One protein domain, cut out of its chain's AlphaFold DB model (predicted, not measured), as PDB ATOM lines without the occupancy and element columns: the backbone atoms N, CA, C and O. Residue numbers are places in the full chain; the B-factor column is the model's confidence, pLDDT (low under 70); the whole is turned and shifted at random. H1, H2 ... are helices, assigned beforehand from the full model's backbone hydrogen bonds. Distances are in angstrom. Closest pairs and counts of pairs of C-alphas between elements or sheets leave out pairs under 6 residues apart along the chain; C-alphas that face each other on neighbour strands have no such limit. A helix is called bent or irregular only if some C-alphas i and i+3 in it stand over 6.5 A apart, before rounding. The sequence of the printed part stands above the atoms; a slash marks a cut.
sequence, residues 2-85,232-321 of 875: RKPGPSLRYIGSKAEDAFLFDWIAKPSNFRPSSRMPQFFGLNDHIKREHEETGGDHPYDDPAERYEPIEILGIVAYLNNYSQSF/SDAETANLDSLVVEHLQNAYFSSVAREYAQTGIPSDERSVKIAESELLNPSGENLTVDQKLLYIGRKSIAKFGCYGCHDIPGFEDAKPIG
ATOM      1  N   ARG A   2     -34.917   3.330  71.666       65.44
ATOM      2  CA  ARG A   2     -33.960   4.441  71.626       65.44
ATOM      3  C   ARG A   2     -33.196   4.367  70.291       65.44
ATOM      4  O   ARG A   2     -32.659   3.314  69.984       65.44
ATOM      5  N   LYS A   3     -33.131   5.457  69.519       84.06
ATOM      6  CA  LYS A   3     -32.176   5.588  68.408       84.06
ATOM      7  C   LYS A   3     -30.729   5.453  68.948       84.06
ATOM      8  O   LYS A   3     -30.466   6.013  70.013       84.06
ATOM      9  N   PRO A   4     -29.822   4.689  68.329       84.81
ATOM     10  CA  PRO A   4     -28.445   4.540  68.819       84.81
ATOM     11  C   PRO A   4     -27.561   5.779  68.600       84.81
ATOM     12  O   PRO A   4     -26.728   6.083  69.447       84.81
ATOM     13  N   GLY A   5     -27.755   6.514  67.506       88.25
ATOM     14  CA  GLY A   5     -26.995   7.717  67.175       88.25
ATOM     15  C   GLY A   5     -27.509   8.985  67.872       88.25
ATOM     16  O   GLY A   5     -28.627   9.008  68.412       88.25
ATOM     17  N   PRO A   6     -26.703  10.065  67.866       88.56
ATOM     18  CA  PRO A   6     -27.123  11.364  68.375       88.56
ATOM     19  C   PRO A   6     -28.261  11.958  67.534       88.56
ATOM     20  O   PRO A   6     -28.401  11.676  66.344       88.56
ATOM     21  N   SER A   7     -29.052  12.832  68.153       92.19
ATOM     22  CA  SER A   7     -29.969  13.723  67.444       92.19
ATOM     23  C   SER A   7     -29.200  14.585  66.441       92.19
ATOM     24  O   SER A   7     -28.180  15.171  66.800       92.19
ATOM     25  N   LEU A   8     -29.715  14.680  65.214       95.19
ATOM     26  CA  LEU A   8     -29.190  15.545  64.155       95.19
ATOM     27  C   LEU A   8     -30.065  16.790  63.945       95.19
ATOM     28  O   LEU A   8     -29.864  17.531  62.993       95.19
ATOM     29  N   ARG A   9     -31.025  17.053  64.847       94.31
ATOM     30  CA  ARG A   9     -31.922  18.222  64.770       94.31
ATOM     31  C   ARG A   9     -31.194  19.565  64.746       94.31
ATOM     32  O   ARG A   9     -31.743  20.509  64.202       94.31
ATOM     33  N   TYR A  10     -30.012  19.638  65.345       94.62
ATOM     34  CA  TYR A  10     -29.228  20.863  65.532       94.62
ATOM     35  C   TYR A  10     -27.809  20.691  64.968       94.62
ATOM     36  O   TYR A  10     -26.833  21.158  65.552       94.62
ATOM     37  N   ILE A  11     -27.636  19.872  63.930       93.81
ATOM     38  CA  ILE A  11     -26.293  19.487  63.479       93.81
ATOM     39  C   ILE A  11     -25.518  20.662  62.871       93.81
ATOM     40  O   ILE A  11     -24.324  20.786  63.141       93.81
ATOM     41  N   GLY A  12     -26.208  21.581  62.188       89.81
ATOM     42  CA  GLY A  12     -25.603  22.787  61.615       89.81
ATOM     43  C   GLY A  12     -25.099  23.786  62.664       89.81
ATOM     44  O   GLY A  12     -24.352  24.694  62.335       89.81
ATOM     45  N   SER A  13     -25.458  23.622  63.945       88.38
ATOM     46  CA  SER A  13     -24.910  24.437  65.040       88.38
ATOM     47  C   SER A  13     -23.666  23.823  65.695       88.38
ATOM     48  O   SER A  13     -23.235  24.305  66.742       88.38
ATOM     49  N   LYS A  14     -23.179  22.688  65.177       88.94
ATOM     50  CA  LYS A  14     -22.147  21.853  65.806       88.94
ATOM     51  C   LYS A  14     -21.000  21.515  64.861       88.94
ATOM     52  O   LYS A  14     -19.871  21.409  65.324       88.94
ATOM     53  N   ALA A  15     -21.292  21.208  63.604       88.62
ATOM     54  CA  ALA A  15     -20.313  20.668  62.673       88.62
ATOM     55  C   ALA A  15     -20.348  21.435  61.356       88.62
ATOM     56  O   ALA A  15     -21.422  21.808  60.895       88.62
ATOM     57  N   GLU A  16     -19.171  21.621  60.774       86.31
ATOM     58  CA  GLU A  16     -19.001  22.225  59.457       86.31
ATOM     59  C   GLU A  16     -19.217  21.195  58.344       86.31
ATOM     60  O   GLU A  16     -19.034  19.990  58.543       86.31
ATOM     61  N   ASP A  17     -19.568  21.678  57.155       88.75
ATOM     62  CA  ASP A  17     -19.913  20.871  55.981       88.75
ATOM     63  C   ASP A  17     -18.798  19.899  55.600       88.75
ATOM     64  O   ASP A  17     -19.051  18.719  55.363       88.75
ATOM     65  N   ALA A  18     -17.555  20.379  55.624       86.81
ATOM     66  CA  ALA A  18     -16.377  19.593  55.289       86.81
ATOM     67  C   ALA A  18     -16.154  18.428  56.271       86.81
ATOM     68  O   ALA A  18     -15.864  17.308  55.845       86.81
ATOM     69  N   PHE A  19     -16.364  18.664  57.574       88.50
ATOM     70  CA  PHE A  19     -16.333  17.611  58.593       88.50
ATOM     71  C   PHE A  19     -17.481  16.616  58.393       88.50
ATOM     72  O   PHE A  19     -17.279  15.407  58.494       88.50
ATOM     73  N   LEU A  20     -18.702  17.105  58.139       91.75
ATOM     74  CA  LEU A  20     -19.863  16.238  57.930       91.75
ATOM     75  C   LEU A  20     -19.678  15.337  56.710       91.75
ATOM     76  O   LEU A  20     -20.027  14.160  56.785       91.75
ATOM     77  N   PHE A  21     -19.110  15.866  55.627       93.38
ATOM     78  CA  PHE A  21     -18.810  15.103  54.423       93.38
ATOM     79  C   PHE A  21     -17.851  13.942  54.723       93.38
ATOM     80  O   PHE A  21     -18.220  12.790  54.487       93.38
ATOM     81  N   ASP A  22     -16.681  14.214  55.318       91.00
ATOM     82  CA  ASP A  22     -15.700  13.170  55.676       91.00
ATOM     83  C   ASP A  22     -16.298  12.142  56.650       91.00
ATOM     84  O   ASP A  22     -16.213  10.932  56.435       91.00
ATOM     85  N   TRP A  23     -17.003  12.619  57.683       91.94
ATOM     86  CA  TRP A  23     -17.622  11.759  58.688       91.94
ATOM     87  C   TRP A  23     -18.679  10.819  58.095       91.94
ATOM     88  O   TRP A  23     -18.787   9.671  58.520       91.94
ATOM     89  N   ILE A  24     -19.487  11.287  57.140       94.56
ATOM     90  CA  ILE A  24     -20.494  10.455  56.466       94.56
ATOM     91  C   ILE A  24     -19.822   9.479  55.493       94.56
ATOM     92  O   ILE A  24     -20.266   8.333  55.406       94.56
ATOM     93  N   ALA A  25     -18.768   9.912  54.795       92.25
ATOM     94  CA  ALA A  25     -18.021   9.086  53.853       92.25
ATOM     95  C   ALA A  25     -17.366   7.890  54.560       92.25
ATOM     96  O   ALA A  25     -17.608   6.737  54.191       92.25
ATOM     97  N   LYS A  26     -16.575   8.159  55.606       90.19
ATOM     98  CA  LYS A  26     -15.833   7.144  56.357       90.19
ATOM     99  C   LYS A  26     -15.581   7.620  57.800       90.19
ATOM    100  O   LYS A  26     -14.546   8.218  58.082       90.19
ATOM    101  N   PRO A  27     -16.484   7.308  58.754       89.81
ATOM    102  CA  PRO A  27     -16.380   7.770  60.145       89.81
ATOM    103  C   PRO A  27     -15.049   7.433  60.837       89.81
ATOM    104  O   PRO A  27     -14.627   8.147  61.749       89.81
ATOM    105  N   SER A  28     -14.404   6.339  60.417       86.06
ATOM    106  CA  SER A  28     -13.127   5.885  60.968       86.06
ATOM    107  C   SER A  28     -11.947   6.790  60.621       86.06
ATOM    108  O   SER A  28     -10.940   6.698  61.311       86.06
ATOM    109  N   ASN A  29     -12.067   7.663  59.609       86.19
ATOM    110  CA  ASN A  29     -11.023   8.629  59.252       86.19
ATOM    111  C   ASN A  29     -10.724   9.562  60.427       86.19
ATOM    112  O   ASN A  29      -9.575   9.699  60.826       86.19
ATOM    113  N   PHE A  30     -11.765  10.159  61.012       84.75
ATOM    114  CA  PHE A  30     -11.610  11.020  62.184       84.75
ATOM    115  C   PHE A  30     -11.546  10.223  63.490       84.75
ATOM    116  O   PHE A  30     -10.885  10.624  64.443       84.75
ATOM    117  N   ARG A  31     -12.314   9.131  63.593       84.81
ATOM    118  CA  ARG A  31     -12.414   8.341  64.832       84.81
ATOM    119  C   ARG A  31     -12.331   6.860  64.531       84.81
ATOM    120  O   ARG A  31     -13.383   6.255  64.303       84.81
ATOM    121  N   PRO A  32     -11.136   6.255  64.626       82.31
ATOM    122  CA  PRO A  32     -10.959   4.826  64.411       82.31
ATOM    123  C   PRO A  32     -11.943   3.982  65.227       82.31
ATOM    124  O   PRO A  32     -12.544   3.076  64.673       82.31
ATOM    125  N   SER A  33     -12.218   4.353  66.485       79.25
ATOM    126  CA  SER A  33     -13.164   3.691  67.403       79.25
ATOM    127  C   SER A  33     -14.655   4.024  67.194       79.25
ATOM    128  O   SER A  33     -15.504   3.713  68.037       79.25
ATOM    129  N   SER A  34     -15.021   4.702  66.101       85.44
ATOM    130  CA  SER A  34     -16.410   5.096  65.832       85.44
ATOM    131  C   SER A  34     -17.327   3.884  65.682       85.44
ATOM    132  O   SER A  34     -17.035   2.968  64.929       85.44
ATOM    133  N   ARG A  35     -18.504   3.910  66.318       86.00
ATOM    134  CA  ARG A  35     -19.557   2.892  66.123       86.00
ATOM    135  C   ARG A  35     -20.549   3.232  65.011       86.00
ATOM    136  O   ARG A  35     -21.506   2.489  64.795       86.00
ATOM    137  N   MET A  36     -20.387   4.380  64.349       90.56
ATOM    138  CA  MET A  36     -21.194   4.695  63.171       90.56
ATOM    139  C   MET A  36     -20.736   3.788  62.024       90.56
ATOM    140  O   MET A  36     -19.550   3.794  61.709       90.56
ATOM    141  N   PRO A  37     -21.640   3.008  61.407       91.94
ATOM    142  CA  PRO A  37     -21.240   2.092  60.354       91.94
ATOM    143  C   PRO A  37     -20.928   2.862  59.061       91.94
ATOM    144  O   PRO A  37     -21.505   3.922  58.805       91.94
ATOM    145  N   GLN A  38     -20.027   2.322  58.244       93.00
ATOM    146  CA  GLN A  38     -19.624   2.907  56.966       93.00
ATOM    147  C   GLN A  38     -20.624   2.513  55.869       93.00
ATOM    148  O   GLN A  38     -20.896   1.331  55.664       93.00
ATOM    149  N   PHE A  39     -21.190   3.498  55.169       93.00
ATOM    150  CA  PHE A  39     -22.186   3.271  54.108       93.00
ATOM    151  C   PHE A  39     -21.606   3.354  52.689       93.00
ATOM    152  O   PHE A  39     -22.165   2.740  51.781       93.00
ATOM    153  N   PHE A  40     -20.518   4.104  52.514       92.56
ATOM    154  CA  PHE A  40     -19.934   4.477  51.224       92.56
ATOM    155  C   PHE A  40     -18.529   3.884  51.057       92.56
ATOM    156  O   PHE A  40     -17.911   3.467  52.039       92.56
ATOM    157  N   GLY A  41     -18.028   3.822  49.823       89.06
ATOM    158  CA  GLY A  41     -16.690   3.309  49.513       89.06
ATOM    159  C   GLY A  41     -16.527   1.808  49.770       89.06
ATOM    160  O   GLY A  41     -15.464   1.361  50.182       89.06
ATOM    161  N   LEU A  42     -17.596   1.023  49.590       89.00
ATOM    162  CA  LEU A  42     -17.616  -0.431  49.826       89.00
ATOM    163  C   LEU A  42     -17.672  -1.239  48.511       89.00
ATOM    164  O   LEU A  42     -18.294  -2.302  48.449       89.00
ATOM    165  N   ASN A  43     -17.090  -0.710  47.433       83.50
ATOM    166  CA  ASN A  43     -17.223  -1.212  46.061       83.50
ATOM    167  C   ASN A  43     -15.913  -1.710  45.421       83.50
ATOM    168  O   ASN A  43     -15.930  -2.074  44.250       83.50
ATOM    169  N   ASP A  44     -14.803  -1.804  46.158       80.25
ATOM    170  CA  ASP A  44     -13.493  -2.183  45.592       80.25
ATOM    171  C   ASP A  44     -13.492  -3.523  44.839       80.25
ATOM    172  O   ASP A  44     -12.886  -3.645  43.776       80.25
ATOM    173  N   HIS A  45     -14.219  -4.525  45.332       75.94
ATOM    174  CA  HIS A  45     -14.336  -5.826  44.662       75.94
ATOM    175  C   HIS A  45     -15.091  -5.766  43.324       75.94
ATOM    176  O   HIS A  45     -14.865  -6.612  42.465       75.94
ATOM    177  N   ILE A  46     -15.958  -4.767  43.127       74.50
ATOM    178  CA  ILE A  46     -16.654  -4.536  41.852       74.50
ATOM    179  C   ILE A  46     -15.658  -3.997  40.814       74.50
ATOM    180  O   ILE A  46     -15.749  -4.332  39.638       74.50
ATOM    181  N   LYS A  47     -14.659  -3.212  41.244       66.19
ATOM    182  CA  LYS A  47     -13.598  -2.704  40.356       66.19
ATOM    183  C   LYS A  47     -12.709  -3.840  39.846       66.19
ATOM    184  O   LYS A  47     -12.467  -3.933  38.646       66.19
ATOM    185  N   ARG A  48     -12.292  -4.740  40.745       62.84
ATOM    186  CA  ARG A  48     -11.428  -5.894  40.421       62.84
ATOM    187  C   ARG A  48     -12.074  -6.860  39.424       62.84
ATOM    188  O   ARG A  48     -11.416  -7.306  38.493       62.84
ATOM    189  N   GLU A  49     -13.378  -7.116  39.551       62.56
ATOM    190  CA  GLU A  49     -14.143  -7.924  38.584       62.56
ATOM    191  C   GLU A  49     -13.984  -7.418  37.136       62.56
ATOM    192  O   GLU A  49     -13.864  -8.203  36.189       62.56
ATOM    193  N   HIS A  50     -13.975  -6.099  36.937       61.53
ATOM    194  CA  HIS A  50     -13.833  -5.516  35.604       61.53
ATOM    195  C   HIS A  50     -12.426  -5.697  35.025       61.53
ATOM    196  O   HIS A  50     -12.291  -5.937  33.823       61.53
ATOM    197  N   GLU A  51     -11.395  -5.628  35.868       61.28
ATOM    198  CA  GLU A  51     -10.011  -5.901  35.472       61.28
ATOM    199  C   GLU A  51      -9.830  -7.376  35.067       61.28
ATOM    200  O   GLU A  51      -9.215  -7.669  34.040       61.28
ATOM    201  N   GLU A  52     -10.442  -8.306  35.809       60.53
ATOM    202  CA  GLU A  52     -10.376  -9.755  35.561       60.53
ATOM    203  C   GLU A  52     -11.142 -10.200  34.303       60.53
ATOM    204  O   GLU A  52     -10.727 -11.130  33.606       60.53
ATOM    205  N   THR A  53     -12.256  -9.540  33.977       59.03
ATOM    206  CA  THR A  53     -13.103  -9.895  32.821       59.03
ATOM    207  C   THR A  53     -12.600  -9.341  31.481       59.03
ATOM    208  O   THR A  53     -13.205  -9.614  30.440       59.03
ATOM    209  N   GLY A  54     -11.469  -8.622  31.469       52.41
ATOM    210  CA  GLY A  54     -10.781  -8.195  30.245       52.41
ATOM    211  C   GLY A  54     -11.548  -7.161  29.414       52.41
ATOM    212  O   GLY A  54     -11.435  -7.150  28.189       52.41
ATOM    213  N   GLY A  55     -12.361  -6.314  30.052       54.16
ATOM    214  CA  GLY A  55     -13.054  -5.224  29.367       54.16
ATOM    215  C   GLY A  55     -12.071  -4.162  28.855       54.16
ATOM    216  O   GLY A  55     -11.340  -3.569  29.638       54.16
ATOM    217  N   ASP A  56     -12.091  -3.870  27.550       44.41
ATOM    218  CA  ASP A  56     -11.196  -2.907  26.869       44.41
ATOM    219  C   ASP A  56     -11.356  -1.425  27.316       44.41
ATOM    220  O   ASP A  56     -10.716  -0.529  26.765       44.41
ATOM    221  N   HIS A  57     -12.196  -1.133  28.313       45.69
ATOM    222  CA  HIS A  57     -12.373   0.195  28.904       45.69
ATOM    223  C   HIS A  57     -12.615   0.075  30.416       45.69
ATOM    224  O   HIS A  57     -13.401  -0.792  30.806       45.69
ATOM    225  N   PRO A  58     -12.045   0.963  31.261       49.44
ATOM    226  CA  PRO A  58     -12.475   1.069  32.650       49.44
ATOM    227  C   PRO A  58     -13.973   1.379  32.642       49.44
ATOM    228  O   PRO A  58     -14.395   2.404  32.098       49.44
ATOM    229  N   TYR A  59     -14.791   0.468  33.161       50.88
ATOM    230  CA  TYR A  59     -16.196   0.762  33.388       50.88
ATOM    231  C   TYR A  59     -16.243   1.768  34.542       50.88
ATOM    232  O   TYR A  59     -15.829   1.443  35.650       50.88
ATOM    233  N   ASP A  60     -16.683   2.996  34.264       65.00
ATOM    234  CA  ASP A  60     -16.930   4.029  35.275       65.00
ATOM    235  C   ASP A  60     -18.047   3.521  36.198       65.00
ATOM    236  O   ASP A  60     -19.229   3.575  35.833       65.00
ATOM    237  N   ASP A  61     -17.677   2.919  37.335       78.00
ATOM    238  CA  ASP A  61     -18.639   2.416  38.309       78.00
ATOM    239  C   ASP A  61     -19.504   3.601  38.768       78.00
ATOM    240  O   ASP A  61     -18.987   4.518  39.407       78.00
ATOM    241  N   PRO A  62     -20.832   3.600  38.516       84.81
ATOM    242  CA  PRO A  62     -21.692   4.719  38.882       84.81
ATOM    243  C   PRO A  62     -21.601   5.131  40.357       84.81
ATOM    244  O   PRO A  62     -21.930   6.268  40.681       84.81
ATOM    245  N   ALA A  63     -21.172   4.233  41.247       86.88
ATOM    246  CA  ALA A  63     -20.929   4.565  42.645       86.88
ATOM    247  C   ALA A  63     -19.808   5.602  42.835       86.88
ATOM    248  O   ALA A  63     -19.995   6.516  43.630       86.88
ATOM    249  N   GLU A  64     -18.711   5.544  42.073       85.19
ATOM    250  CA  GLU A  64     -17.590   6.492  42.209       85.19
ATOM    251  C   GLU A  64     -18.025   7.939  41.961       85.19
ATOM    252  O   GLU A  64     -17.581   8.860  42.642       85.19
ATOM    253  N   ARG A  65     -18.961   8.133  41.028       88.06
ATOM    254  CA  ARG A  65     -19.510   9.452  40.701       88.06
ATOM    255  C   ARG A  65     -20.753   9.847  41.501       88.06
ATOM    256  O   ARG A  65     -21.018  11.039  41.635       88.06
ATOM    257  N   TYR A  66     -21.553   8.893  41.986       93.19
ATOM    258  CA  TYR A  66     -22.816   9.187  42.678       93.19
ATOM    259  C   TYR A  66     -22.695   9.209  44.198       93.19
ATOM    260  O   TYR A  66     -23.387  10.012  44.817       93.19
ATOM    261  N   GLU A  67     -21.835   8.394  44.810       93.50
ATOM    262  CA  GLU A  67     -21.666   8.377  46.268       93.50
ATOM    263  C   GLU A  67     -21.215   9.745  46.821       93.50
ATOM    264  O   GLU A  67     -21.870  10.228  47.749       93.50
ATOM    265  N   PRO A  68     -20.228  10.456  46.229       93.50
ATOM    266  CA  PRO A  68     -19.866  11.807  46.671       93.50
ATOM    267  C   PRO A  68     -21.033  12.803  46.603       93.50
ATOM    268  O   PRO A  68     -21.222  13.613  47.508       93.50
ATOM    269  N   ILE A  69     -21.868  12.713  45.563       96.06
ATOM    270  CA  ILE A  69     -23.053  13.567  45.402       96.06
ATOM    271  C   ILE A  69     -24.149  13.195  46.409       96.06
ATOM    272  O   ILE A  69     -24.832  14.076  46.933       96.06
ATOM    273  N   GLU A  70     -24.327  11.905  46.714       96.69
ATOM    274  CA  GLU A  70     -25.251  11.462  47.759       96.69
ATOM    275  C   GLU A  70     -24.830  11.996  49.130       96.69
ATOM    276  O   GLU A  70     -25.693  12.477  49.865       96.69
ATOM    277  N   ILE A  71     -23.532  11.956  49.452       96.56
ATOM    278  CA  ILE A  71     -22.973  12.509  50.693       96.56
ATOM    279  C   ILE A  71     -23.203  14.021  50.744       96.56
ATOM    280  O   ILE A  71     -23.776  14.511  51.719       96.56
ATOM    281  N   LEU A  72     -22.851  14.748  49.679       95.94
ATOM    282  CA  LEU A  72     -23.069  16.194  49.590       95.94
ATOM    283  C   LEU A  72     -24.550  16.560  49.759       95.94
ATOM    284  O   LEU A  72     -24.887  17.483  50.497       95.94
ATOM    285  N   GLY A  73     -25.452  15.800  49.133       97.25
ATOM    286  CA  GLY A  73     -26.890  15.967  49.311       97.25
ATOM    287  C   GLY A  73     -27.321  15.758  50.765       97.25
ATOM    288  O   GLY A  73     -28.120  16.538  51.283       97.25
ATOM    289  N   ILE A  74     -26.794  14.732  51.451       97.94
ATOM    290  CA  ILE A  74     -27.079  14.504  52.879       97.94
ATOM    291  C   ILE A  74     -26.632  15.716  53.702       97.94
ATOM    292  O   ILE A  74     -27.420  16.190  54.518       97.94
ATOM    293  N   VAL A  75     -25.419  16.234  53.477       96.56
ATOM    294  CA  VAL A  75     -24.902  17.435  54.160       96.56
ATOM    295  C   VAL A  75     -25.827  18.633  53.924       96.56
ATOM    296  O   VAL A  75     -26.322  19.219  54.888       96.56
ATOM    297  N   ALA A  76     -26.168  18.921  52.664       96.12
ATOM    298  CA  ALA A  76     -27.066  20.017  52.301       96.12
ATOM    299  C   ALA A  76     -28.446  19.893  52.973       96.12
ATOM    300  O   ALA A  76     -28.959  20.860  53.539       96.12
ATOM    301  N   TYR A  77     -29.038  18.693  52.974       97.38
ATOM    302  CA  TYR A  77     -30.320  18.447  53.638       97.38
ATOM    303  C   TYR A  77     -30.221  18.659  55.153       97.38
ATOM    304  O   TYR A  77     -31.081  19.313  55.746       97.38
ATOM    305  N   LEU A  78     -29.185  18.104  55.789       97.00
ATOM    306  CA  LEU A  78     -28.972  18.220  57.231       97.00
ATOM    307  C   LEU A  78     -28.804  19.678  57.666       97.00
ATOM    308  O   LEU A  78     -29.391  20.065  58.675       97.00
ATOM    309  N   ASN A  79     -28.073  20.483  56.896       94.19
ATOM    310  CA  ASN A  79     -27.874  21.901  57.177       94.19
ATOM    311  C   ASN A  79     -29.146  22.720  56.950       94.19
ATOM    312  O   ASN A  79     -29.563  23.457  57.843       94.19
ATOM    313  N   ASN A  80     -29.818  22.539  55.811       95.56
ATOM    314  CA  ASN A  80     -31.033  23.285  55.475       95.56
ATOM    315  C   ASN A  80     -32.177  23.041  56.470       95.56
ATOM    316  O   ASN A  80     -32.929  23.956  56.802       95.56
ATOM    317  N   TYR A  81     -32.314  21.805  56.954       96.06
ATOM    318  CA  TYR A  81     -33.340  21.433  57.929       96.06
ATOM    319  C   TYR A  81     -32.842  21.450  59.382       96.06
ATOM    320  O   TYR A  81     -33.595  21.070  60.288       96.06
ATOM    321  N   SER A  82     -31.606  21.902  59.631       95.50
ATOM    322  CA  SER A  82     -31.101  22.096  60.988       95.50
ATOM    323  C   SER A  82     -31.918  23.178  61.687       95.50
ATOM    324  O   SER A  82     -32.123  24.281  61.185       95.50
ATOM    325  N   GLN A  83     -32.388  22.867  62.886       94.81
ATOM    326  CA  GLN A  83     -33.081  23.806  63.750       94.81
ATOM    327  C   GLN A  83     -32.066  24.733  64.423       94.81
ATOM    328  O   GLN A  83     -30.904  24.362  64.624       94.81
ATOM    329  N   SER A  84     -32.510  25.927  64.817       92.31
ATOM    330  CA  SER A  84     -31.702  26.807  65.656       92.31
ATOM    331  C   SER A  84     -31.462  26.172  67.027       92.31
ATOM    332  O   SER A  84     -32.316  25.466  67.570       92.31
ATOM    333  N   PHE A  85     -30.283  26.430  67.586       92.81
ATOM    334  CA  PHE A  85     -29.892  25.966  68.907       92.81
ATOM    335  C   PHE A  85     -29.524  27.161  69.780       92.81
ATOM    336  O   PHE A  85     -28.816  28.063  69.338       92.81
ATOM    337  N   SER A 232     -17.912  21.300  40.887       88.50
ATOM    338  CA  SER A 232     -17.429  21.415  39.509       88.50
ATOM    339  C   SER A 232     -18.535  21.160  38.473       88.50
ATOM    340  O   SER A 232     -19.591  20.590  38.767       88.50
ATOM    341  N   ASP A 233     -18.287  21.526  37.210       87.75
ATOM    342  CA  ASP A 233     -19.206  21.223  36.098       87.75
ATOM    343  C   ASP A 233     -19.441  19.707  35.943       87.75
ATOM    344  O   ASP A 233     -20.547  19.266  35.621       87.75
ATOM    345  N   ALA A 234     -18.408  18.897  36.202       88.62
ATOM    346  CA  ALA A 234     -18.492  17.441  36.139       88.62
ATOM    347  C   ALA A 234     -19.393  16.881  37.251       88.62
ATOM    348  O   ALA A 234     -20.273  16.060  36.990       88.62
ATOM    349  N   GLU A 235     -19.235  17.366  38.482       91.62
ATOM    350  CA  GLU A 235     -20.090  16.985  39.610       91.62
ATOM    351  C   GLU A 235     -21.528  17.477  39.439       91.62
ATOM    352  O   GLU A 235     -22.467  16.757  39.776       91.62
ATOM    353  N   THR A 236     -21.724  18.651  38.838       91.69
ATOM    354  CA  THR A 236     -23.058  19.154  38.486       91.69
ATOM    355  C   THR A 236     -23.746  18.229  37.478       91.69
ATOM    356  O   THR A 236     -24.919  17.889  37.640       91.69
ATOM    357  N   ALA A 237     -23.017  17.731  36.472       92.75
ATOM    358  CA  ALA A 237     -23.546  16.743  35.531       92.75
ATOM    359  C   ALA A 237     -23.864  15.390  36.205       92.75
ATOM    360  O   ALA A 237     -24.854  14.730  35.857       92.75
ATOM    361  N   ASN A 238     -23.061  14.983  37.195       93.94
ATOM    362  CA  ASN A 238     -23.321  13.793  38.006       93.94
ATOM    363  C   ASN A 238     -24.583  13.962  38.863       93.94
ATOM    364  O   ASN A 238     -25.413  13.050  38.899       93.94
ATOM    365  N   LEU A 239     -24.771  15.134  39.476       95.38
ATOM    366  CA  LEU A 239     -25.976  15.501  40.218       95.38
ATOM    367  C   LEU A 239     -27.220  15.444  39.334       95.38
ATOM    368  O   LEU A 239     -28.186  14.771  39.692       95.38
ATOM    369  N   ASP A 240     -27.185  16.060  38.154       94.56
ATOM    370  CA  ASP A 240     -28.299  16.018  37.203       94.56
ATOM    371  C   ASP A 240     -28.665  14.583  36.817       94.56
ATOM    372  O   ASP A 240     -29.838  14.196  36.814       94.56
ATOM    373  N   SER A 241     -27.650  13.762  36.546       93.88
ATOM    374  CA  SER A 241     -27.836  12.352  36.208       93.88
ATOM    375  C   SER A 241     -28.453  11.562  37.364       93.88
ATOM    376  O   SER A 241     -29.359  10.755  37.146       93.88
ATOM    377  N   LEU A 242     -28.012  11.817  38.598       95.31
ATOM    378  CA  LEU A 242     -28.527  11.154  39.792       95.31
ATOM    379  C   LEU A 242     -29.973  11.575  40.110       95.31
ATOM    380  O   LEU A 242     -30.794  10.736  40.490       95.31
ATOM    381  N   VAL A 243     -30.330  12.846  39.896       96.25
ATOM    382  CA  VAL A 243     -31.718  13.325  40.034       96.25
ATOM    383  C   VAL A 243     -32.635  12.570  39.073       96.25
ATOM    384  O   VAL A 243     -33.685  12.067  39.490       96.25
ATOM    385  N   VAL A 244     -32.220  12.425  37.808       95.25
ATOM    386  CA  VAL A 244     -32.959  11.644  36.804       95.25
ATOM    387  C   VAL A 244     -33.090  10.181  37.230       95.25
ATOM    388  O   VAL A 244     -34.199   9.647  37.193       95.25
ATOM    389  N   GLU A 245     -32.002   9.546  37.675       93.44
ATOM    390  CA  GLU A 245     -31.991   8.152  38.152       93.44
ATOM    391  C   GLU A 245     -33.020   7.929  39.278       93.44
ATOM    392  O   GLU A 245     -33.762   6.944  39.279       93.44
ATOM    393  N   HIS A 246     -33.140   8.866  40.225       93.94
ATOM    394  CA  HIS A 246     -34.150   8.766  41.279       93.94
ATOM    395  C   HIS A 246     -35.574   9.020  40.776       93.94
ATOM    396  O   HIS A 246     -36.487   8.283  41.170       93.94
ATOM    397  N   LEU A 247     -35.778  10.030  39.920       93.62
ATOM    398  CA  LEU A 247     -37.096  10.388  39.380       93.62
ATOM    399  C   LEU A 247     -37.687   9.300  38.481       93.62
ATOM    400  O   LEU A 247     -38.906   9.136  38.455       93.62
ATOM    401  N   GLN A 248     -36.856   8.506  37.804       91.75
ATOM    402  CA  GLN A 248     -37.310   7.388  36.971       91.75
ATOM    403  C   GLN A 248     -38.060   6.295  37.750       91.75
ATOM    404  O   GLN A 248     -38.825   5.533  37.163       91.75
ATOM    405  N   ASN A 249     -37.924   6.247  39.081       85.56
ATOM    406  CA  ASN A 249     -38.723   5.351  39.928       85.56
ATOM    407  C   ASN A 249     -40.180   5.821  40.109       85.56
ATOM    408  O   ASN A 249     -41.013   5.068  40.620       85.56
ATOM    409  N   ALA A 250     -40.481   7.077  39.776       86.56
ATOM    410  CA  ALA A 250     -41.794   7.696  39.950       86.56
ATOM    411  C   ALA A 250     -42.405   8.202  38.634       86.56
ATOM    412  O   ALA A 250     -43.628   8.220  38.511       86.56
ATOM    413  N   TYR A 251     -41.578   8.562  37.652       90.88
ATOM    414  CA  TYR A 251     -41.991   9.177  36.394       90.88
ATOM    415  C   TYR A 251     -41.356   8.475  35.190       90.88
ATOM    416  O   TYR A 251     -40.272   7.901  35.278       90.88
ATOM    417  N   PHE A 252     -42.011   8.557  34.030       92.81
ATOM    418  CA  PHE A 252     -41.427   8.087  32.772       92.81
ATOM    419  C   PHE A 252     -40.144   8.856  32.440       92.81
ATOM    420  O   PHE A 252     -40.043  10.048  32.721       92.81
ATOM    421  N   SER A 253     -39.186   8.208  31.771       90.62
ATOM    422  CA  SER A 253     -37.847   8.769  31.537       90.62
ATOM    423  C   SER A 253     -37.830  10.140  30.853       90.62
ATOM    424  O   SER A 253     -36.936  10.932  31.134       90.62
ATOM    425  N   SER A 254     -38.788  10.448  29.969       92.38
ATOM    426  CA  SER A 254     -38.894  11.776  29.343       92.38
ATOM    427  C   SER A 254     -39.284  12.858  30.351       92.38
ATOM    428  O   SER A 254     -38.650  13.906  30.388       92.38
ATOM    429  N   VAL A 255     -40.269  12.564  31.201       92.19
ATOM    430  CA  VAL A 255     -40.769  13.464  32.249       92.19
ATOM    431  C   VAL A 255     -39.731  13.623  33.358       92.19
ATOM    432  O   VAL A 255     -39.485  14.727  33.816       92.19
ATOM    433  N   ALA A 256     -39.048  12.540  33.740       92.88
ATOM    434  CA  ALA A 256     -37.975  12.586  34.729       92.88
ATOM    435  C   ALA A 256     -36.828  13.522  34.305       92.88
ATOM    436  O   ALA A 256     -36.308  14.257  35.138       92.88
ATOM    437  N   ARG A 257     -36.444  13.524  33.018       93.56
ATOM    438  CA  ARG A 257     -35.417  14.445  32.493       93.56
ATOM    439  C   ARG A 257     -35.885  15.895  32.470       93.56
ATOM    440  O   ARG A 257     -35.092  16.773  32.782       93.56
ATOM    441  N   GLU A 258     -37.143  16.131  32.112       92.19
ATOM    442  CA  GLU A 258     -37.742  17.466  32.154       92.19
ATOM    443  C   GLU A 258     -37.772  17.996  33.593       92.19
ATOM    444  O   GLU A 258     -37.187  19.036  33.878       92.19
ATOM    445  N   TYR A 259     -38.335  17.229  34.528       93.50
ATOM    446  CA  TYR A 259     -38.435  17.622  35.936       93.50
ATOM    447  C   TYR A 259     -37.080  17.745  36.633       93.50
ATOM    448  O   TYR A 259     -36.944  18.564  37.534       93.50
ATOM    449  N   ALA A 260     -36.058  16.995  36.211       92.50
ATOM    450  CA  ALA A 260     -34.696  17.190  36.705       92.50
ATOM    451  C   ALA A 260     -34.102  18.555  36.305       92.50
ATOM    452  O   ALA A 260     -33.180  19.032  36.965       92.50
ATOM    453  N   GLN A 261     -34.614  19.190  35.246       91.44
ATOM    454  CA  GLN A 261     -34.163  20.503  34.783       91.44
ATOM    455  C   GLN A 261     -35.046  21.635  35.308       91.44
ATOM    456  O   GLN A 261     -34.523  22.592  35.870       91.44
ATOM    457  N   THR A 262     -36.364  21.532  35.135       92.00
ATOM    458  CA  THR A 262     -37.318  22.627  35.393       92.00
ATOM    459  C   THR A 262     -38.113  22.463  36.690       92.00
ATOM    460  O   THR A 262     -38.811  23.385  37.106       92.00
ATOM    461  N   GLY A 263     -37.992  21.319  37.365       92.06
ATOM    462  CA  GLY A 263     -38.762  20.998  38.564       92.06
ATOM    463  C   GLY A 263     -40.145  20.427  38.267       92.06
ATOM    464  O   GLY A 263     -40.602  20.353  37.128       92.06
ATOM    465  N   ILE A 264     -40.809  19.975  39.327       91.94
ATOM    466  CA  ILE A 264     -42.153  19.403  39.270       91.94
ATOM    467  C   ILE A 264     -43.177  20.550  39.333       91.94
ATOM    468  O   ILE A 264     -43.094  21.386  40.243       91.94
ATOM    469  N   PRO A 265     -44.157  20.606  38.410       90.06
ATOM    470  CA  PRO A 265     -45.220  21.603  38.442       90.06
ATOM    471  C   PRO A 265     -45.983  21.601  39.773       90.06
ATOM    472  O   PRO A 265     -46.291  20.549  40.333       90.06
ATOM    473  N   SER A 266     -46.322  22.788  40.284       86.12
ATOM    474  CA  SER A 266     -46.992  22.932  41.590       86.12
ATOM    475  C   SER A 266     -48.417  22.364  41.639       86.12
ATOM    476  O   SER A 266     -48.959  22.150  42.720       86.12
ATOM    477  N   ASP A 267     -49.039  22.139  40.483       85.81
ATOM    478  CA  ASP A 267     -50.366  21.543  40.327       85.81
ATOM    479  C   ASP A 267     -50.338  20.012  40.143       85.81
ATOM    480  O   ASP A 267     -51.407  19.387  40.075       85.81
ATOM    481  N   GLU A 268     -49.148  19.397  40.120       84.69
ATOM    482  CA  GLU A 268     -48.982  17.948  40.025       84.69
ATOM    483  C   GLU A 268     -49.633  17.251  41.229       84.69
ATOM    484  O   GLU A 268     -49.425  17.596  42.398       84.69
ATOM    485  N   ARG A 269     -50.462  16.241  40.955       81.00
ATOM    486  CA  ARG A 269     -51.219  15.541  41.999       81.00
ATOM    487  C   ARG A 269     -50.459  14.309  42.461       81.00
ATOM    488  O   ARG A 269     -49.939  13.550  41.658       81.00
ATOM    489  N   SER A 270     -50.536  14.012  43.757       81.56
ATOM    490  CA  SER A 270     -49.933  12.802  44.351       81.56
ATOM    491  C   SER A 270     -48.397  12.791  44.343       81.56
ATOM    492  O   SER A 270     -47.786  11.720  44.340       81.56
ATOM    493  N   VAL A 271     -47.773  13.973  44.383       86.38
ATOM    494  CA  VAL A 271     -46.327  14.121  44.579       86.38
ATOM    495  C   VAL A 271     -45.940  13.494  45.920       86.38
ATOM    496  O   VAL A 271     -46.519  13.791  46.966       86.38
ATOM    497  N   LYS A 272     -44.988  12.563  45.877       87.94
ATOM    498  CA  LYS A 272     -44.448  11.902  47.070       87.94
ATOM    499  C   LYS A 272     -43.611  12.898  47.885       87.94
ATOM    500  O   LYS A 272     -43.087  13.865  47.348       87.94
ATOM    501  N   ILE A 273     -43.424  12.610  49.175       87.88
ATOM    502  CA  ILE A 273     -42.710  13.490  50.125       87.88
ATOM    503  C   ILE A 273     -41.291  13.853  49.660       87.88
ATOM    504  O   ILE A 273     -40.808  14.932  49.964       87.88
ATOM    505  N   ALA A 274     -40.586  12.963  48.955       89.62
ATOM    506  CA  ALA A 274     -39.252  13.305  48.470       89.62
ATOM    507  C   ALA A 274     -39.303  14.211  47.242       89.62
ATOM    508  O   ALA A 274     -38.635  15.230  47.193       89.62
ATOM    509  N   GLU A 275     -40.148  13.865  46.283       93.56
ATOM    510  CA  GLU A 275     -40.394  14.624  45.067       93.56
ATOM    511  C   GLU A 275     -40.920  16.042  45.353       93.56
ATOM    512  O   GLU A 275     -40.697  16.934  44.541       93.56
ATOM    513  N   SER A 276     -41.533  16.303  46.517       91.00
ATOM    514  CA  SER A 276     -41.957  17.662  46.875       91.00
ATOM    515  C   SER A 276     -40.804  18.656  47.044       91.00
ATOM    516  O   SER A 276     -41.038  19.850  46.902       91.00
ATOM    517  N   GLU A 277     -39.573  18.188  47.288       93.12
ATOM    518  CA  GLU A 277     -38.372  19.046  47.309       93.12
ATOM    519  C   GLU A 277     -38.074  19.664  45.929       93.12
ATOM    520  O   GLU A 277     -37.377  20.668  45.834       93.12
ATOM    521  N   LEU A 278     -38.619  19.084  44.852       94.00
ATOM    522  CA  LEU A 278     -38.453  19.566  43.478       94.00
ATOM    523  C   LEU A 278     -39.647  20.384  42.974       94.00
ATOM    524  O   LEU A 278     -39.688  20.720  41.790       94.00
ATOM    525  N   LEU A 279     -40.637  20.687  43.823       92.12
ATOM    526  CA  LEU A 279     -41.752  21.546  43.423       92.12
ATOM    527  C   LEU A 279     -41.235  22.941  43.091       92.12
ATOM    528  O   LEU A 279     -40.631  23.605  43.932       92.12
ATOM    529  N   ASN A 280     -41.512  23.395  41.871       89.62
ATOM    530  CA  ASN A 280     -40.965  24.646  41.376       89.62
ATOM    531  C   ASN A 280     -42.058  25.592  40.854       89.62
ATOM    532  O   ASN A 280     -42.446  25.515  39.686       89.62
ATOM    533  N   PRO A 281     -42.582  26.499  41.700       80.69
ATOM    534  CA  PRO A 281     -43.640  27.423  41.300       80.69
ATOM    535  C   PRO A 281     -43.163  28.533  40.352       80.69
ATOM    536  O   PRO A 281     -44.007  29.159  39.711       80.69
ATOM    537  N   SER A 282     -41.853  28.807  40.255       81.69
ATOM    538  CA  SER A 282     -41.329  29.848  39.357       81.69
ATOM    539  C   SER A 282     -41.280  29.397  37.895       81.69
ATOM    540  O   SER A 282     -41.342  30.236  36.998       81.69
ATOM    541  N   GLY A 283     -41.183  28.084  37.649       74.38
ATOM    542  CA  GLY A 283     -40.980  27.511  36.315       74.38
ATOM    543  C   GLY A 283     -39.590  27.774  35.722       74.38
ATOM    544  O   GLY A 283     -39.379  27.507  34.539       74.38
ATOM    545  N   GLU A 284     -38.655  28.313  36.511       85.94
ATOM    546  CA  GLU A 284     -37.249  28.490  36.124       85.94
ATOM    547  C   GLU A 284     -36.469  27.166  36.236       85.94
ATOM    548  O   GLU A 284     -37.004  26.152  36.675       85.94
ATOM    549  N   ASN A 285     -35.197  27.135  35.833       90.06
ATOM    550  CA  ASN A 285     -34.381  25.934  36.036       90.06
ATOM    551  C   ASN A 285     -34.101  25.713  37.531       90.06
ATOM    552  O   ASN A 285     -33.847  26.668  38.263       90.06
ATOM    553  N   LEU A 286     -34.096  24.450  37.960       92.00
ATOM    554  CA  LEU A 286     -33.741  24.063  39.323       92.00
ATOM    555  C   LEU A 286     -32.298  24.454  39.649       92.00
ATOM    556  O   LEU A 286     -31.377  24.172  38.873       92.00
ATOM    557  N   THR A 287     -32.101  25.025  40.834       92.25
ATOM    558  CA  THR A 287     -30.768  25.317  41.367       92.25
ATOM    559  C   THR A 287     -30.060  24.040  41.826       92.25
ATOM    560  O   THR A 287     -30.690  23.001  42.052       92.25
ATOM    561  N   VAL A 288     -28.734  24.116  41.982       92.19
ATOM    562  CA  VAL A 288     -27.932  23.040  42.588       92.19
ATOM    563  C   VAL A 288     -28.467  22.704  43.981       92.19
ATOM    564  O   VAL A 288     -28.714  21.533  44.257       92.19
ATOM    565  N   ASP A 289     -28.762  23.709  44.808       92.00
ATOM    566  CA  ASP A 289     -29.290  23.507  46.162       92.00
ATOM    567  C   ASP A 289     -30.604  22.723  46.165       92.00
ATOM    568  O   ASP A 289     -30.738  21.747  46.898       92.00
ATOM    569  N   GLN A 290     -31.563  23.078  45.300       93.44
ATOM    570  CA  GLN A 290     -32.835  22.350  45.201       93.44
ATOM    571  C   GLN A 290     -32.614  20.876  44.832       93.44
ATOM    572  O   GLN A 290     -33.240  19.977  45.402       93.44
ATOM    573  N   LYS A 291     -31.687  20.609  43.905       95.94
ATOM    574  CA  LYS A 291     -31.318  19.246  43.507       95.94
ATOM    575  C   LYS A 291     -30.624  18.498  44.648       95.94
ATOM    576  O   LYS A 291     -30.973  17.346  44.904       95.94
ATOM    577  N   LEU A 292     -29.701  19.140  45.366       96.50
ATOM    578  CA  LEU A 292     -29.009  18.558  46.517       96.50
ATOM    579  C   LEU A 292     -29.966  18.250  47.671       96.50
ATOM    580  O   LEU A 292     -29.843  17.186  48.268       96.50
ATOM    581  N   LEU A 293     -30.962  19.098  47.948       96.62
ATOM    582  CA  LEU A 293     -31.993  18.818  48.957       96.62
ATOM    583  C   LEU A 293     -32.810  17.573  48.606       96.62
ATOM    584  O   LEU A 293     -33.036  16.706  49.459       96.62
ATOM    585  N   TYR A 294     -33.211  17.447  47.338       97.31
ATOM    586  CA  TYR A 294     -33.900  16.258  46.847       97.31
ATOM    587  C   TYR A 294     -33.033  15.000  46.973       97.31
ATOM    588  O   TYR A 294     -33.491  13.995  47.531       97.31
ATOM    589  N   ILE A 295     -31.783  15.054  46.499       97.62
ATOM    590  CA  ILE A 295     -30.840  13.936  46.610       97.62
ATOM    591  C   ILE A 295     -30.585  13.591  48.072       97.62
ATOM    592  O   ILE A 295     -30.721  12.432  48.442       97.62
ATOM    593  N   GLY A 296     -30.335  14.569  48.936       97.56
ATOM    594  CA  GLY A 296     -30.129  14.365  50.364       97.56
ATOM    595  C   GLY A 296     -31.277  13.633  51.031       97.56
ATOM    596  O   GLY A 296     -31.071  12.621  51.705       97.56
ATOM    597  N   ARG A 297     -32.515  14.066  50.771       97.31
ATOM    598  CA  ARG A 297     -33.696  13.362  51.275       97.31
ATOM    599  C   ARG A 297     -33.774  11.932  50.730       97.31
ATOM    600  O   ARG A 297     -34.098  11.012  51.486       97.31
ATOM    601  N   LYS A 298     -33.491  11.715  49.440       96.25
ATOM    602  CA  LYS A 298     -33.475  10.371  48.835       96.25
ATOM    603  C   LYS A 298     -32.391   9.483  49.444       96.25
ATOM    604  O   LYS A 298     -32.700   8.337  49.761       96.25
ATOM    605  N   SER A 299     -31.194  10.003  49.682       96.44
ATOM    606  CA  SER A 299     -30.064   9.290  50.282       96.44
ATOM    607  C   SER A 299     -30.335   8.924  51.743       96.44
ATOM    608  O   SER A 299     -30.226   7.755  52.115       96.44
ATOM    609  N   ILE A 300     -30.816   9.869  52.565       96.88
ATOM    610  CA  ILE A 300     -31.230   9.598  53.956       96.88
ATOM    611  C   ILE A 300     -32.316   8.513  53.992       96.88
ATOM    612  O   ILE A 300     -32.280   7.612  54.838       96.88
ATOM    613  N   ALA A 301     -33.270   8.566  53.056       94.56
ATOM    614  CA  ALA A 301     -34.304   7.548  52.911       94.56
ATOM    615  C   ALA A 301     -33.735   6.181  52.491       94.56
ATOM    616  O   ALA A 301     -34.135   5.158  53.048       94.56
ATOM    617  N   LYS A 302     -32.812   6.172  51.524       93.06
ATOM    618  CA  LYS A 302     -32.177   4.988  50.925       93.06
ATOM    619  C   LYS A 302     -31.349   4.202  51.939       93.06
ATOM    620  O   LYS A 302     -31.464   2.975  51.960       93.06
ATOM    621  N   PHE A 303     -30.572   4.898  52.768       93.75
ATOM    622  CA  PHE A 303     -29.693   4.312  53.787       93.75
ATOM    623  C   PHE A 303     -30.341   4.204  55.171       93.75
ATOM    624  O   PHE A 303     -29.812   3.545  56.061       93.75
ATOM    625  N   GLY A 304     -31.523   4.797  55.359       93.69
ATOM    626  CA  GLY A 304     -32.291   4.652  56.590       93.69
ATOM    627  C   GLY A 304     -31.634   5.320  57.793       93.69
ATOM    628  O   GLY A 304     -31.779   4.820  58.907       93.69
ATOM    629  N   CYS A 305     -30.938   6.448  57.600       94.75
ATOM    630  CA  CYS A 305     -30.182   7.126  58.663       94.75
ATOM    631  C   CYS A 305     -31.074   7.505  59.861       94.75
ATOM    632  O   CYS A 305     -30.645   7.460  61.014       94.75
ATOM    633  N   TYR A 306     -32.358   7.784  59.615       93.94
ATOM    634  CA  TYR A 306     -33.368   8.033  60.649       93.94
ATOM    635  C   TYR A 306     -33.665   6.807  61.523       93.94
ATOM    636  O   TYR A 306     -34.282   6.941  62.572       93.94
ATOM    637  N   GLY A 307     -33.253   5.594  61.142       90.94
ATOM    638  CA  GLY A 307     -33.257   4.418  62.015       90.94
ATOM    639  C   GLY A 307     -32.318   4.592  63.211       90.94
ATOM    640  O   GLY A 307     -32.654   4.168  64.320       90.94
ATOM    641  N   CYS A 308     -31.207   5.304  62.993       91.25
ATOM    642  CA  CYS A 308     -30.162   5.566  63.975       91.25
ATOM    643  C   CYS A 308     -30.207   6.974  64.575       91.25
ATOM    644  O   CYS A 308     -29.739   7.143  65.694       91.25
ATOM    645  N   HIS A 309     -30.791   7.954  63.888       94.00
ATOM    646  CA  HIS A 309     -30.770   9.363  64.287       94.00
ATOM    647  C   HIS A 309     -32.172   9.978  64.368       94.00
ATOM    648  O   HIS A 309     -33.097   9.544  63.683       94.00
ATOM    649  N   ASP A 310     -32.314  11.028  65.178       93.31
ATOM    650  CA  ASP A 310     -33.470  11.926  65.113       93.31
ATOM    651  C   ASP A 310     -33.189  12.996  64.037       93.31
ATOM    652  O   ASP A 310     -32.333  13.858  64.247       93.31
ATOM    653  N   ILE A 311     -33.871  12.921  62.884       95.38
ATOM    654  CA  ILE A 311     -33.661  13.799  61.713       95.38
ATOM    655  C   ILE A 311     -34.970  14.541  61.389       95.38
ATOM    656  O   ILE A 311     -35.988  13.873  61.186       95.38
ATOM    657  N   PRO A 312     -34.971  15.887  61.317       95.69
ATOM    658  CA  PRO A 312     -36.146  16.654  60.902       95.69
ATOM    659  C   PRO A 312     -36.694  16.230  59.528       95.69
ATOM    660  O   PRO A 312     -35.957  16.101  58.547       95.69
ATOM    661  N   GLY A 313     -38.008  16.006  59.453       94.56
ATOM    662  CA  GLY A 313     -38.702  15.582  58.234       94.56
ATOM    663  C   GLY A 313     -38.719  14.066  58.004       94.56
ATOM    664  O   GLY A 313     -39.150  13.630  56.933       94.56
ATOM    665  N   PHE A 314     -38.262  13.276  58.983       95.50
ATOM    666  CA  PHE A 314     -38.236  11.806  58.967       95.50
ATOM    667  C   PHE A 314     -38.863  11.171  60.221       95.50
ATOM    668  O   PHE A 314     -38.732   9.965  60.434       95.50
ATOM    669  N   GLU A 315     -39.561  11.946  61.051       90.94
ATOM    670  CA  GLU A 315     -40.165  11.475  62.304       90.94
ATOM    671  C   GLU A 315     -41.121  10.285  62.105       90.94
ATOM    672  O   GLU A 315     -41.107   9.347  62.903       90.94
ATOM    673  N   ASP A 316     -41.877  10.286  61.003       91.00
ATOM    674  CA  ASP A 316     -42.855   9.246  60.656       91.00
ATOM    675  C   ASP A 316     -42.319   8.210  59.646       91.00
ATOM    676  O   ASP A 316     -43.069   7.381  59.115       91.00
ATOM    677  N   ALA A 317     -41.019   8.250  59.337       91.19
ATOM    678  CA  ALA A 317     -40.425   7.355  58.354       91.19
ATOM    679  C   ALA A 317     -40.403   5.898  58.854       91.19
ATOM    680  O   ALA A 317     -40.039   5.592  59.994       91.19
ATOM    681  N   LYS A 318     -40.793   4.967  57.977       88.81
ATOM    682  CA  LYS A 318     -40.836   3.529  58.286       88.81
ATOM    683  C   LYS A 318     -39.437   2.914  58.218       88.81
ATOM    684  O   LYS A 318     -38.677   3.307  57.346       88.81
ATOM    685  N   PRO A 319     -39.099   1.915  59.054       85.00
ATOM    686  CA  PRO A 319     -37.821   1.210  58.954       85.00
ATOM    687  C   PRO A 319     -37.553   0.664  57.541       85.00
ATOM    688  O   PRO A 319     -38.466   0.139  56.904       85.00
ATOM    689  N   ILE A 320     -36.300   0.753  57.078       86.81
ATOM    690  CA  ILE A 320     -35.890   0.277  55.742       86.81
ATOM    691  C   ILE A 320     -35.595  -1.228  55.681       86.81
ATOM    692  O   ILE A 320     -35.645  -1.828  54.610       86.81
ATOM    693  N   GLY A 321     -35.243  -1.831  56.818       80.69
ATOM    694  CA  GLY A 321     -34.805  -3.221  56.892       80.69
ATOM    695  C   GLY A 321     -35.970  -4.205  56.896       80.69
ATOM    696  O   GLY A 321     -37.046  -3.922  57.426       80.69
TER     697      GLY A 321
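AT A GLANCE: This is residues 2 to 85 and 232 to 321 of the 875 residues of an uncharacterized protein of Planctomycetaceae bacterium (UniProt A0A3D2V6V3). Two helices, H3 and H7, cross nearly at right angles in the core, and H4 packs on both; H1 packs on H3 on the side away from H4, H5 packs on H4, and the short H6 packs on H7. H2 lies out on an arm away from the other helices, and residues 52 to 57, of which 52 belongs to H2, stick out. The printed part has 174 residues with seven named helices, H1 to H7 in order along the chain, and no named strand; its class is all helix, though under half of the residues, 82, are in named elements. The whole is compact, with a radius of gyration of the C-alphas of 17.4 A, and spans 52 by 48 by 32 A.

IN THESE COORDINATES: H1, residues 17 to 25, begins with C-alpha 17 at (-19.913, 20.871, 55.981) and is 12.1 A long. H2 is residues 44 to 52, 12.9 A. H3, residues 62 to 80, is the longest helix by residues, 26.6 A; it is neither bent nor irregular, but only just: C-alphas 65 and 68 are 6.4 A apart. After the cut come H4, residues 233 to 247, 21.2 A, with C-alpha 233 at (-19.206, 21.223, 36.098), and H5, residues 253 to 262, 14.4 A. H6 is residues 275 to 278, 5.5 A. H7, residues 288 to 303, is 21.9 A long and ends with C-alpha 303 at (-29.693, 4.312, 53.787).

HOW THE PARTS SIT: H1 touches residues 68 to 75 of H3, opposite ways at a steep tilt of 48 degrees; the closest C-alphas, of Phe 21 and Ile 71, are 6.2 A apart. H2 is apart from the other six helices. H3 and H7 touch with 35 pairs of C-alphas within 8 A, about perpendicular at 76 degrees, closest at the C-alphas of Gly 73 and Gly 296, 3.8 A. H4 touches residues 65 to 69 of H3, about perpendicular at 85 degrees, closest at the C-alphas of Ile 69 and Leu 239, 6.3 A. H4 also touches H7, the same way at a steep tilt of 53 degrees, closest at the C-alphas of Val 243 and Ile 295, 6.7 A. H5 touches H4, closest at the C-alphas of Leu 247 and Ala 256, 5.2 A. H6 touches residues 290 to 294 of H7, closest at the C-alphas of Glu 277 and Tyr 294, 5.3 A. Every O i to N i+4 pair is within hydrogen-bond range in H1, H4, H5 and H7, against 4 of 5 in H2 and 13 of 15 in H3; H6 is too short for such a pair.

THE WHOLE: The two C-alphas farthest apart, of Gly 54 and Phe 85, are 55.0 A apart. Residues 86 to 231 are not printed, and C-alphas 85 and 232 are 32.3 A apart across this cut. The links H1 to H2 and H5 to H6 are long. Mean pLDDT of the printed part is 88.0; residue 2 and residues 47 to 60 are under 70.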